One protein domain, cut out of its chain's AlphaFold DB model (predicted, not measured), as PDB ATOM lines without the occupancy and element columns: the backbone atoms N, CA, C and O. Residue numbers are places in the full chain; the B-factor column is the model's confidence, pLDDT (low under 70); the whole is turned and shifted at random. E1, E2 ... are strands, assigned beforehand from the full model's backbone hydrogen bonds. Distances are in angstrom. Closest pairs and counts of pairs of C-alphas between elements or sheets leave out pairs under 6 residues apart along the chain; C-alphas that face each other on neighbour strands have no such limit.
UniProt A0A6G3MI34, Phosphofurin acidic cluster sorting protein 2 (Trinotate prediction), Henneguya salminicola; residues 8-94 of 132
ATOM      1  N   SER A   8     195.507 232.793 180.582       51.53
ATOM      2  CA  SER A   8     195.784 232.351 181.948       51.53
ATOM      3  C   SER A   8     194.855 231.198 182.293       51.53
ATOM      4  O   SER A   8     193.632 231.326 182.227       51.53
ATOM      5  N   SER A   9     195.419 230.044 182.643       57.59
ATOM      6  CA  SER A   9     194.615 228.938 183.155       57.59
ATOM      7  C   SER A   9     195.407 228.133 184.177       57.59
ATOM      8  O   SER A   9     196.460 227.560 183.902       57.59
ATOM      9  N   CYS A  10     194.898 228.130 185.406       52.38
ATOM     10  CA  CYS A  10     195.537 227.510 186.555       52.38
ATOM     11  C   CYS A  10     194.840 226.186 186.881       52.38
ATOM     12  O   CYS A  10     193.623 226.162 187.072       52.38
ATOM     13  N   PHE A  11     195.596 225.086 186.954       57.25
ATOM     14  CA  PHE A  11     195.058 223.753 187.222       57.25
ATOM     15  C   PHE A  11     195.730 223.142 188.455       57.25
ATOM     16  O   PHE A  11     196.935 222.883 188.486       57.25
ATOM     17  N   PHE A  12     194.927 222.855 189.477       52.84
ATOM     18  CA  PHE A  12     195.379 222.189 190.696       52.84
ATOM     19  C   PHE A  12     194.922 220.737 190.696       52.84
ATOM     20  O   PHE A  12     193.738 220.460 190.513       52.84
ATOM     21  N   ALA A  13     195.841 219.803 190.946       55.69
ATOM     22  CA  ALA A  13     195.497 218.396 191.055       55.69
ATOM     23  C   ALA A  13     196.223 217.717 192.215       55.69
ATOM     24  O   ALA A  13     197.422 217.879 192.440       55.69
ATOM     25  N   THR A  14     195.481 216.906 192.959       55.25
ATOM     26  CA  THR A  14     196.035 216.117 194.059       55.25
ATOM     27  C   THR A  14     196.161 214.680 193.584       55.25
ATOM     28  O   THR A  14     195.141 214.030 193.379       55.25
ATOM     29  N   TYR A  15     197.386 214.184 193.390       58.47
ATOM     30  CA  TYR A  15     197.603 212.774 193.089       58.47
ATOM     31  C   TYR A  15     197.771 212.019 194.412       58.47
ATOM     32  O   TYR A  15     198.798 212.106 195.087       58.47
ATOM     33  N   LEU A  16     196.731 211.295 194.816       55.44
ATOM     34  CA  LEU A  16     196.821 210.354 195.925       55.44
ATOM     35  C   LEU A  16     197.394 209.047 195.364       55.44
ATOM     36  O   LEU A  16     196.656 208.206 194.861       55.44
ATOM     37  N   SER A  17     198.724 208.903 195.372       53.72
ATOM     38  CA  SER A  17     199.332 207.585 195.160       53.72
ATOM     39  C   SER A  17     199.061 206.759 196.405       53.72
ATOM     40  O   SER A  17     199.546 207.162 197.460       53.72
ATOM     41  N   ASP A  18     198.323 205.666 196.217       50.00
ATOM     42  CA  ASP A  18     198.086 204.516 197.100       50.00
ATOM     43  C   ASP A  18     198.046 204.808 198.608       50.00
ATOM     44  O   ASP A  18     199.021 205.220 199.239       50.00
ATOM     45  N   GLU A  19     196.862 204.584 199.158       48.09
ATOM     46  CA  GLU A  19     196.438 204.875 200.519       48.09
ATOM     47  C   GLU A  19     197.530 204.670 201.583       48.09
ATOM     48  O   GLU A  19     198.099 203.594 201.743       48.09
ATOM     49  N   MET A  20     197.749 205.719 202.380       50.88
ATOM     50  CA  MET A  20     197.995 205.590 203.819       50.88
ATOM     51  C   MET A  20     199.183 204.712 204.249       50.88
ATOM     52  O   MET A  20     199.177 204.195 205.364       50.88
ATOM     53  N   SER A  21     200.237 204.558 203.441       55.28
ATOM     54  CA  SER A  21     201.463 203.962 203.981       55.28
ATOM     55  C   SER A  21     202.149 204.980 204.912       55.28
ATOM     56  O   SER A  21     202.470 206.090 204.476       55.28
ATOM     57  N   PRO A  22     202.422 204.638 206.189       59.94
ATOM     58  CA  PRO A  22     203.105 205.538 207.132       59.94
ATOM     59  C   PRO A  22     204.536 205.898 206.686       59.94
ATOM     60  O   PRO A  22     205.188 206.771 207.255       59.94
ATOM     61  N   GLU A  23     205.034 205.239 205.638       58.28
ATOM     62  CA  GLU A  23     206.340 205.459 205.024       58.28
ATOM     63  C   GLU A  23     206.334 206.529 203.917       58.28
ATOM     64  O   GLU A  23     207.398 206.902 203.406       58.28
ATOM     65  N   CYS A  24     205.158 207.024 203.521       65.44
ATOM     66  CA  CYS A  24     205.006 208.010 202.459       65.44
ATOM     67  C   CYS A  24     205.003 209.443 202.991       65.44
ATOM     68  O   CYS A  24     204.188 209.828 203.822       65.44
ATOM     69  N   ILE A  25     205.891 210.276 202.443       69.50
ATOM     70  CA  ILE A  25     205.899 211.719 202.694       69.50
ATOM     71  C   ILE A  25     205.245 212.407 201.497       69.50
ATOM     72  O   ILE A  25     205.689 212.219 200.361       69.50
ATOM     73  N   SER A  26     204.223 213.228 201.747       75.19
ATOM     74  CA  SER A  26     203.602 214.046 200.701       75.19
ATOM     75  C   SER A  26     204.599 215.088 200.192       75.19
ATOM     76  O   SER A  26     205.138 215.882 200.965       75.19
ATOM     77  N   ARG A  27     204.870 215.081 198.886       78.69
ATOM     78  CA  ARG A  27     205.665 216.106 198.201       78.69
ATOM     79  C   ARG A  27     204.816 216.831 197.180       78.69
ATOM     80  O   ARG A  27     203.864 216.267 196.654       78.69
ATOM     81  N   ILE A  28     205.196 218.067 196.876       82.06
ATOM     82  CA  ILE A  28     204.524 218.906 195.886       82.06
ATOM     83  C   ILE A  28     205.515 219.214 194.763       82.06
ATOM     84  O   ILE A  28     206.633 219.653 195.025       82.06
ATOM     85  N   CYS A  29     205.117 218.956 193.519       79.44
ATOM     86  CA  CYS A  29     205.809 219.407 192.319       79.44
ATOM     87  C   CYS A  29     204.997 220.537 191.691       79.44
ATOM     88  O   CYS A  29     203.829 220.334 191.362       79.44
ATOM     89  N   ASN A  30     205.623 221.700 191.523       82.94
ATOM     90  CA  ASN A  30     205.022 222.848 190.857       82.94
ATOM     91  C   ASN A  30     205.720 223.053 189.516       82.94
ATOM     92  O   ASN A  30     206.934 223.251 189.473       82.94
ATOM     93  N   ILE A  31     204.958 223.015 188.431       81.75
ATOM     94  CA  ILE A  31     205.440 223.264 187.076       81.75
ATOM     95  C   ILE A  31     204.666 224.459 186.542       81.75
ATOM     96  O   ILE A  31     203.440 224.418 186.473       81.75
ATOM     97  N   ARG A  32     205.386 225.515 186.159       84.56
ATOM     98  CA  ARG A  32     204.812 226.679 185.487       84.56
ATOM     99  C   ARG A  32     205.334 226.740 184.059       84.56
ATOM    100  O   ARG A  32     206.546 226.760 183.857       84.56
ATOM    101  N   MET A  33     204.433 226.776 183.088       81.94
ATOM    102  CA  MET A  33     204.754 226.976 181.678       81.94
ATOM    103  C   MET A  33     204.252 228.351 181.261       81.94
ATOM    104  O   MET A  33     203.069 228.636 181.414       81.94
ATOM    105  N   THR A  34     205.167 229.184 180.761       84.19
ATOM    106  CA  THR A  34     204.894 230.586 180.401       84.19
ATOM    107  C   THR A  34     204.754 230.810 178.891       84.19
ATOM    108  O   THR A  34     204.167 231.788 178.433       84.19
ATOM    109  N   LYS A  35     205.350 229.921 178.090       84.38
ATOM    110  CA  LYS A  35     205.400 230.032 176.634       84.38
ATOM    111  C   LYS A  35     205.475 228.648 176.012       84.38
ATOM    112  O   LYS A  35     206.236 227.803 176.485       84.38
ATOM    113  N   ILE A  36     204.709 228.435 174.951       83.19
ATOM    114  CA  ILE A  36     204.726 227.211 174.154       83.19
ATOM    115  C   ILE A  36     204.941 227.592 172.695       83.19
ATOM    116  O   ILE A  36     204.282 228.489 172.174       83.19
ATOM    117  N   GLU A  37     205.866 226.893 172.048       85.94
ATOM    118  CA  GLU A  37     206.168 227.040 170.629       85.94
ATOM    119  C   GLU A  37     205.913 225.699 169.945       85.94
ATOM    120  O   GLU A  37     206.541 224.695 170.286       85.94
ATOM    121  N   ILE A  38     204.958 225.663 169.016       84.44
ATOM    122  CA  ILE A  38     204.593 224.439 168.299       84.44
ATOM    123  C   ILE A  38     204.920 224.613 166.813       84.44
ATOM    124  O   ILE A  38     204.294 225.445 166.150       84.44
ATOM    125  N   PRO A  39     205.868 223.834 166.264       86.38
ATOM    126  CA  PRO A  39     206.143 223.821 164.833       86.38
ATOM    127  C   PRO A  39     204.898 223.434 164.033       86.38
ATOM    128  O   PRO A  39     204.262 222.417 164.319       86.38
ATOM    129  N   LYS A  40     204.576 224.192 162.983       80.19
ATOM    130  CA  LYS A  40     203.402 223.934 162.135       80.19
ATOM    131  C   LYS A  40     203.462 222.574 161.437       80.19
ATOM    132  O   LYS A  40     202.427 221.952 161.232       80.19
ATOM    133  N   ILE A  41     204.667 222.075 161.158       80.75
ATOM    134  CA  ILE A  41     204.932 220.768 160.527       80.75
ATOM    135  C   ILE A  41     204.306 219.598 161.314       80.75
ATOM    136  O   ILE A  41     203.977 218.565 160.733       80.75
ATOM    137  N   LEU A  42     204.100 219.750 162.628       80.19
ATOM    138  CA  LEU A  42     203.438 218.733 163.454       80.19
ATOM    139  C   LEU A  42     201.950 218.565 163.112       80.19
ATOM    140  O   LEU A  42     201.361 217.526 163.418       80.19
ATOM    141  N   PHE A  43     201.340 219.551 162.457       78.00
ATOM    142  CA  PHE A  43     199.930 219.554 162.104       78.00
ATOM    143  C   PHE A  43     199.752 219.254 160.611       78.00
ATOM    144  O   PHE A  43     199.947 220.111 159.755       78.00
ATOM    145  N   LYS A  44     199.345 218.016 160.286       68.94
ATOM    146  CA  LYS A  44     199.020 217.615 158.899       68.94
ATOM    147  C   LYS A  44     197.801 218.358 158.327       68.94
ATOM    148  O   LYS A  44     197.719 218.536 157.120       68.94
ATOM    149  N   ASN A  45     196.889 218.794 159.197       69.06
ATOM    150  CA  ASN A  45     195.689 219.579 158.893       69.06
ATOM    151  C   ASN A  45     195.661 220.811 159.811       69.06
ATOM    152  O   ASN A  45     196.276 220.749 160.877       69.06
ATOM    153  N   PRO A  46     194.939 221.901 159.480       66.00
ATOM    154  CA  PRO A  46     194.812 223.041 160.386       66.00
ATOM    155  C   PRO A  46     194.082 222.618 161.671       66.00
ATOM    156  O   PRO A  46     192.853 222.532 161.716       66.00
ATOM    157  N   CYS A  47     194.847 222.317 162.722       66.75
ATOM    158  CA  CYS A  47     194.318 222.064 164.055       66.75
ATOM    159  C   CYS A  47     193.831 223.384 164.651       66.75
ATOM    160  O   CYS A  47     194.581 224.353 164.721       66.75
ATOM    161  N   LYS A  48     192.564 223.418 165.075       73.56
ATOM    162  CA  LYS A  48     191.971 224.593 165.731       73.56
ATOM    163  C   LYS A  48     192.294 224.655 167.223       73.56
ATOM    164  O   LYS A  48     192.390 225.745 167.774       73.56
ATOM    165  N   GLU A  49     192.474 223.498 167.857       80.50
ATOM    166  CA  GLU A  49     192.637 223.378 169.304       80.50
ATOM    167  C   GLU A  49     193.736 222.381 169.667       80.50
ATOM    168  O   GLU A  49     193.893 221.339 169.024       80.50
ATOM    169  N   VAL A  50     194.461 222.689 170.740       81.44
ATOM    170  CA  VAL A  50     195.474 221.822 171.347       81.44
ATOM    171  C   VAL A  50     195.148 221.610 172.817       81.44
ATOM    172  O   VAL A  50     194.665 222.509 173.500       81.44
ATOM    173  N   TYR A  51     195.440 220.411 173.315       83.50
ATOM    174  CA  TYR A  51     195.323 220.071 174.726       83.50
ATOM    175  C   TYR A  51     196.700 219.743 175.275       83.50
ATOM    176  O   TYR A  51     197.459 218.996 174.657       83.50
ATOM    177  N   ILE A  52     196.996 220.258 176.461       81.06
ATOM    178  CA  ILE A  52     198.184 219.886 177.215       81.06
ATOM    179  C   ILE A  52     197.757 218.824 178.210       81.06
ATOM    180  O   ILE A  52     196.792 219.004 178.954       81.06
ATOM    181  N   ALA A  53     198.474 217.709 178.214       83.50
ATOM    182  CA  ALA A  53     198.269 216.653 179.181       83.50
ATOM    183  C   ALA A  53     199.550 216.395 179.967       83.50
ATOM    184  O   ALA A  53     200.652 216.463 179.423       83.50
ATOM    185  N   LEU A  54     199.393 216.078 181.245       80.25
ATOM    186  CA  LEU A  54     200.482 215.790 182.152       80.25
ATOM    187  C   LEU A  54     200.179 214.514 182.929       80.25
ATOM    188  O   LEU A  54     199.112 214.362 183.520       80.25
ATOM    189  N   SER A  55     201.146 213.608 182.957       80.94
ATOM    190  CA  SER A  55     201.109 212.395 183.765       80.94
ATOM    191  C   SER A  55     202.437 212.218 184.490       80.94
ATOM    192  O   SER A  55     203.499 212.627 184.013       80.94
ATOM    193  N   ILE A  56     202.383 211.610 185.672       77.31
ATOM    194  CA  ILE A  56     203.589 211.125 186.344       77.31
ATOM    195  C   ILE A  56     203.999 209.805 185.675       77.31
ATOM    196  O   ILE A  56     203.151 209.032 185.220       77.31
ATOM    197  N   ARG A  57     205.305 209.532 185.597       77.56
ATOM    198  CA  ARG A  57     205.810 208.244 185.106       77.56
ATOM    199  C   ARG A  57     205.177 207.098 185.903       77.56
ATOM    200  O   ARG A  57     205.122 207.170 187.126       77.56
ATOM    201  N   ASP A  58     204.700 206.078 185.195       72.06
ATOM    202  CA  ASP A  58     204.014 204.909 185.765       72.06
ATOM    203  C   ASP A  58     202.703 205.234 186.505       72.06
ATOM    204  O   ASP A  58     202.166 204.407 187.239       72.06
ATOM    205  N   SER A  59     202.147 206.432 186.291       71.44
ATOM    206  CA  SER A  59     200.844 206.812 186.828       71.44
ATOM    207  C   SER A  59     199.718 206.543 185.836       71.44
ATOM    208  O   SER A  59     199.852 206.774 184.634       71.44
ATOM    209  N   LYS A  60     198.577 206.080 186.354       75.44
ATOM    210  CA  LYS A  60     197.346 205.915 185.564       75.44
ATOM    211  C   LYS A  60     196.566 207.224 185.408       75.44
ATOM    212  O   LYS A  60     195.680 207.294 184.563       75.44
ATOM    213  N   HIS A  61     196.866 208.246 186.216       73.00
ATOM    214  CA  HIS A  61     196.149 209.517 186.144       73.00
ATOM    215  C   HIS A  61     196.820 210.474 185.164       73.00
ATOM    216  O   HIS A  61     198.033 210.684 185.187       73.00
ATOM    217  N   LEU A  62     195.986 211.091 184.333       80.19
ATOM    218  CA  LEU A  62     196.368 212.085 183.347       80.19
ATOM    219  C   LEU A  62     195.601 213.372 183.641       80.19
ATOM    220  O   LEU A  62     194.372 213.384 183.663       80.19
ATOM    221  N   LEU A  63     196.332 214.454 183.877       77.62
ATOM    222  CA  LEU A  63     195.786 215.795 184.029       77.62
ATOM    223  C   LEU A  63     195.733 216.439 182.660       77.62
ATOM    224  O   LEU A  63     196.733 216.439 181.954       77.62
ATOM    225  N   ARG A  64     194.581 216.980 182.279       81.12
ATOM    226  CA  ARG A  64     194.372 217.575 180.960       81.12
ATOM    227  C   ARG A  64     193.918 219.021 181.106       81.12
ATOM    228  O   ARG A  64     193.067 219.312 181.940       81.12
ATOM    229  N   SER A  65     194.483 219.908 180.294       79.19
ATOM    230  CA  SER A  65     194.091 221.313 180.218       79.19
ATOM    231  C   SER A  65     192.778 221.503 179.453       79.19
ATOM    232  O   SER A  65     192.342 220.635 178.692       79.19
ATOM    233  N   SER A  66     192.198 222.697 179.588       78.75
ATOM    234  CA  SER A  66     191.199 223.226 178.648       78.75
ATOM    235  C   SER A  66     191.766 223.263 177.218       78.75
ATOM    236  O   SER A  66     192.995 223.363 177.073       78.75
ATOM    237  N   PRO A  67     190.922 223.188 176.169       79.69
ATOM    238  CA  PRO A  67     191.380 223.431 174.805       79.69
ATOM    239  C   PRO A  67     192.022 224.813 174.685       79.69
ATOM    240  O   PRO A  67     191.490 225.808 175.178       79.69
ATOM    241  N   ILE A  68     193.169 224.852 174.017       80.06
ATOM    242  CA  ILE A  68     193.905 226.066 173.683       80.06
ATOM    243  C   ILE A  68     193.699 226.309 172.200       80.06
ATOM    244  O   ILE A  68     194.129 225.501 171.373       80.06
ATOM    245  N   VAL A  69     193.031 227.408 171.869       78.31
ATOM    246  CA  VAL A  69     192.778 227.785 170.480       78.31
ATOM    247  C   VAL A  69     194.073 228.305 169.855       78.31
ATOM    248  O   VAL A  69     194.738 229.179 170.413       78.31
ATOM    249  N   LEU A  70     194.443 227.751 168.701       76.56
ATOM    250  CA  LEU A  70     195.633 228.149 167.952       76.56
ATOM    251  C   LEU A  70     195.310 229.339 167.037       76.56
ATOM    252  O   LEU A  70     194.966 229.154 165.871       76.56
ATOM    253  N   SER A  71     195.400 230.555 167.577       66.38
ATOM    254  CA  SER A  71     195.076 231.795 166.847       66.38
ATOM    255  C   SER A  71     196.302 232.456 166.205       66.38
ATOM    256  O   SER A  71     196.225 232.938 165.077       66.38
ATOM    257  N   ASP A  72     197.442 232.441 166.905       65.62
ATOM    258  CA  ASP A  72     198.604 233.266 166.564       65.62
ATOM    259  C   ASP A  72     199.710 232.432 165.895       65.62
ATOM    260  O   ASP A  72     200.393 231.618 166.524       65.62
ATOM    261  N   ILE A  73     199.898 232.646 164.591       67.31
ATOM    262  CA  ILE A  73     201.010 232.085 163.813       67.31
ATOM    263  C   ILE A  73     202.064 233.170 163.628       67.31
ATOM    264  O   ILE A  73     201.795 234.211 163.033       67.31
ATOM    265  N   THR A  74     203.290 232.899 164.075       72.06
ATOM    266  CA  THR A  74     204.457 233.715 163.726       72.06
ATOM    267  C   THR A  74     205.341 232.896 162.789       72.06
ATOM    268  O   THR A  74     206.089 232.020 163.221       72.06
ATOM    269  N   GLY A  75     205.217 233.133 161.482       77.88
ATOM    270  CA  GLY A  75     205.931 232.357 160.463       77.88
ATOM    271  C   GLY A  75     205.416 230.918 160.354       77.88
ATOM    272  O   GLY A  75     204.264 230.703 159.985       77.88
ATOM    273  N   ASP A  76     206.270 229.938 160.662       80.56
ATOM    274  CA  ASP A  76     205.939 228.501 160.611       80.56
ATOM    275  C   ASP A  76     205.779 227.872 162.010       80.56
ATOM    276  O   ASP A  76     205.815 226.654 162.184       80.56
ATOM    277  N   THR A  77     205.642 228.700 163.048       81.81
ATOM    278  CA  THR A  77     205.511 228.258 164.442       81.81
ATOM    279  C   THR A  77     204.329 228.953 165.109       81.81
ATOM    280  O   THR A  77     204.149 230.167 164.991       81.81
ATOM    281  N   TYR A  78     203.517 228.177 165.822       81.06
ATOM    282  CA  TYR A  78     202.491 228.699 166.717       81.06
ATOM    283  C   TYR A  78     203.158 229.112 168.021       81.06
ATOM    284  O   TYR A  78     203.756 228.270 168.692       81.06
ATOM    285  N   VAL A  79     203.072 230.395 168.367       78.62
ATOM    286  CA  VAL A  79     203.636 230.930 169.610       78.62
ATOM    287  C   VAL A  79     202.485 231.290 170.527       78.62
ATOM    288  O   VAL A  79     201.689 232.167 170.211       78.62
ATOM    289  N   ILE A  80     202.403 230.610 171.664       78.50
ATOM    290  CA  ILE A  80     201.310 230.782 172.615       78.50
ATOM    291  C   ILE A  80     201.917 231.213 173.942       78.50
ATOM    292  O   ILE A  80     202.648 230.452 174.585       78.50
ATOM    293  N   ASN A  81     201.614 232.444 174.345       77.94
ATOM    294  CA  ASN A  81     201.904 232.914 175.691       77.94
ATOM    295  C   ASN A  81     200.805 232.394 176.612       77.94
ATOM    296  O   ASN A  81     199.620 232.659 176.404       77.94
ATOM    297  N   VAL A  82     201.204 231.614 177.602       76.62
ATOM    298  CA  VAL A  82     200.295 230.861 178.462       76.62
ATOM    299  C   VAL A  82     200.760 231.017 179.892       76.62
ATOM    300  O   VAL A  82     201.955 231.082 180.114       76.62
ATOM    301  N   ASP A  83     199.864 231.069 180.867       76.12
ATOM    302  CA  ASP A  83     200.265 231.009 182.281       76.12
ATOM    303  C   ASP A  83     199.679 229.749 182.913       76.12
ATOM    304  O   ASP A  83     198.701 229.784 183.659       76.12
ATOM    305  N   PHE A  84     200.238 228.602 182.513       75.06
ATOM    306  CA  PHE A  84     199.822 227.300 183.023       75.06
ATOM    307  C   PHE A  84     200.609 226.962 184.274       75.06
ATOM    308  O   PHE A  84     201.818 226.740 184.208       75.06
ATOM    309  N   THR A  85     199.912 226.834 185.397       78.44
ATOM    310  CA  THR A  85     200.492 226.309 186.634       78.44
ATOM    311  C   THR A  85     199.883 224.949 186.941       78.44
ATOM    312  O   THR A  85     198.673 224.840 187.125       78.44
ATOM    313  N   PHE A  86     200.733 223.925 187.020       75.50
ATOM    314  CA  PHE A  86     200.397 222.583 187.478       75.50
ATOM    315  C   PHE A  86     201.018 222.359 188.847       75.50
ATOM    316  O   PHE A  86     202.240 222.392 188.997       75.50
ATOM    317  N   SER A  87     200.177 222.096 189.839       76.62
ATOM    318  CA  SER A  87     200.623 221.642 191.156       76.62
ATOM    319  C   SER A  87     200.208 220.193 191.327       76.62
ATOM    320  O   SER A  87     199.018 219.896 191.250       76.62
ATOM    321  N   ILE A  88     201.174 219.307 191.554       76.94
ATOM    322  CA  ILE A  88     200.933 217.878 191.747       76.94
ATOM    323  C   ILE A  88     201.452 217.494 193.117       76.94
ATOM    324  O   ILE A  88     202.653 217.588 193.379       76.94
ATOM    325  N   ARG A  89     200.561 217.027 193.989       77.12
ATOM    326  CA  ARG A  89     200.997 216.331 195.204       77.12
ATOM    327  C   ARG A  89     201.217 214.868 194.878       77.12
ATOM    328  O   ARG A  89     200.345 214.303 194.242       77.12
ATOM    329  N   TYR A  90     202.331 214.280 195.294       76.25
ATOM    330  CA  TYR A  90     202.604 212.853 195.141       76.25
ATOM    331  C   TYR A  90     203.262 212.295 196.402       76.25
ATOM    332  O   TYR A  90     204.023 212.983 197.090       76.25
ATOM    333  N   SER A  91     202.971 211.035 196.705       73.69
ATOM    334  CA  SER A  91     203.578 210.321 197.825       73.69
ATOM    335  C   SER A  91     204.996 209.892 197.450       73.69
ATOM    336  O   SER A  91     205.200 209.166 196.479       73.69
ATOM    337  N   HIS A  92     205.995 210.337 198.210       71.12
ATOM    338  CA  HIS A  92     207.363 209.857 198.066       71.12
ATOM    339  C   HIS A  92     207.689 208.906 199.213       71.12
ATOM    340  O   HIS A  92     207.793 209.327 200.366       71.12
ATOM    341  N   TYR A  93     207.933 207.638 198.886       63.41
ATOM    342  CA  TYR A  93     208.379 206.646 199.859       63.41
ATOM    343  C   TYR A  93     209.709 207.086 200.479       63.41
ATOM    344  O   TYR A  93     210.723 207.290 199.794       63.41
ATOM    345  N   SER A  94     209.705 207.301 201.791       57.59
ATOM    346  CA  SER A  94     210.899 207.639 202.549       57.59
ATOM    347  C   SER A  94     211.759 206.390 202.656       57.59
ATOM    348  O   SER A  94     211.630 205.590 203.577       57.59
TER     349      SER A  94
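Overview. This is residues 8 to 94 of the 132 residues of the protein "Phosphofurin acidic cluster sorting protein 2 (Trinotate prediction)" of Henneguya salminicola (UniProt A0A6G3MI34). A long, narrow, twisted ribbon of two antiparallel strands, E2 and E5, bends like an arch, with E1 beside E5 on one arm of it. Residues 48 to 69 fold back across the hollow side of the arch as a loose second layer, which includes the small hairpin E3 and E4 and a short antiparallel pairing of residues 49 to 50 with 68 to 69, while residues 73 to 74 pair with residues 77 to 78 of E5. The 87 printed residues have no named helix and five named strands, E1 to E5 along the chain; the class is all strand. One sheet has the order E1, E5, E2 and is mixed, and the other, E3 and E4, is antiparallel. The whole is loose, with a radius of gyration of the C-alphas of 16.5 A, and a rod spanning 54 by 23 by 18 A.

Arrangement. E1, residues 8 to 14, is an edge strand, parallel to the inner strand E5, residues 77 to 93, at 17 degrees; N 11 and O 85 are within hydrogen-bond range at 3.1 A. The other edge strand, E2, residues 24 to 39, is antiparallel to E5 at 168 degrees, with N 29 and O 88 2.8 A apart and N 38 and O 78 2.9 A. E2 bends by 66 degrees at residue 35 and E5 by 74 degrees at residue 81. E3, residues 53 to 55, and E4, residues 62 to 64, form a hairpin at 157 degrees, with N 54 and O 63 2.8 A apart. E3 is apart from E5, and the closest C-alphas of E1 and E4, Ala 13 and Leu 63, are 7.5 A apart.

Along the chain. E1 begins at C-alpha 8 (195.784, 232.351, 181.948) and is 20.3 A long. E2 is 40.8 A long, E3 6.9 A and E4 6.3 A. E5, 41.6 A long, ends at C-alpha 93 (208.379, 206.646, 199.859).

Size, cuts and confidence. The C-alphas farthest apart, Pro 22 and Gly 75, are 53.9 A apart. The printed part has no cut; the links E2 to E3 and E4 to E5 are long. The mean pLDDT of the printed part is 72.8, and residues 8 to 25, 44 to 47, 71 to 73 and 93 to 94 are under 70.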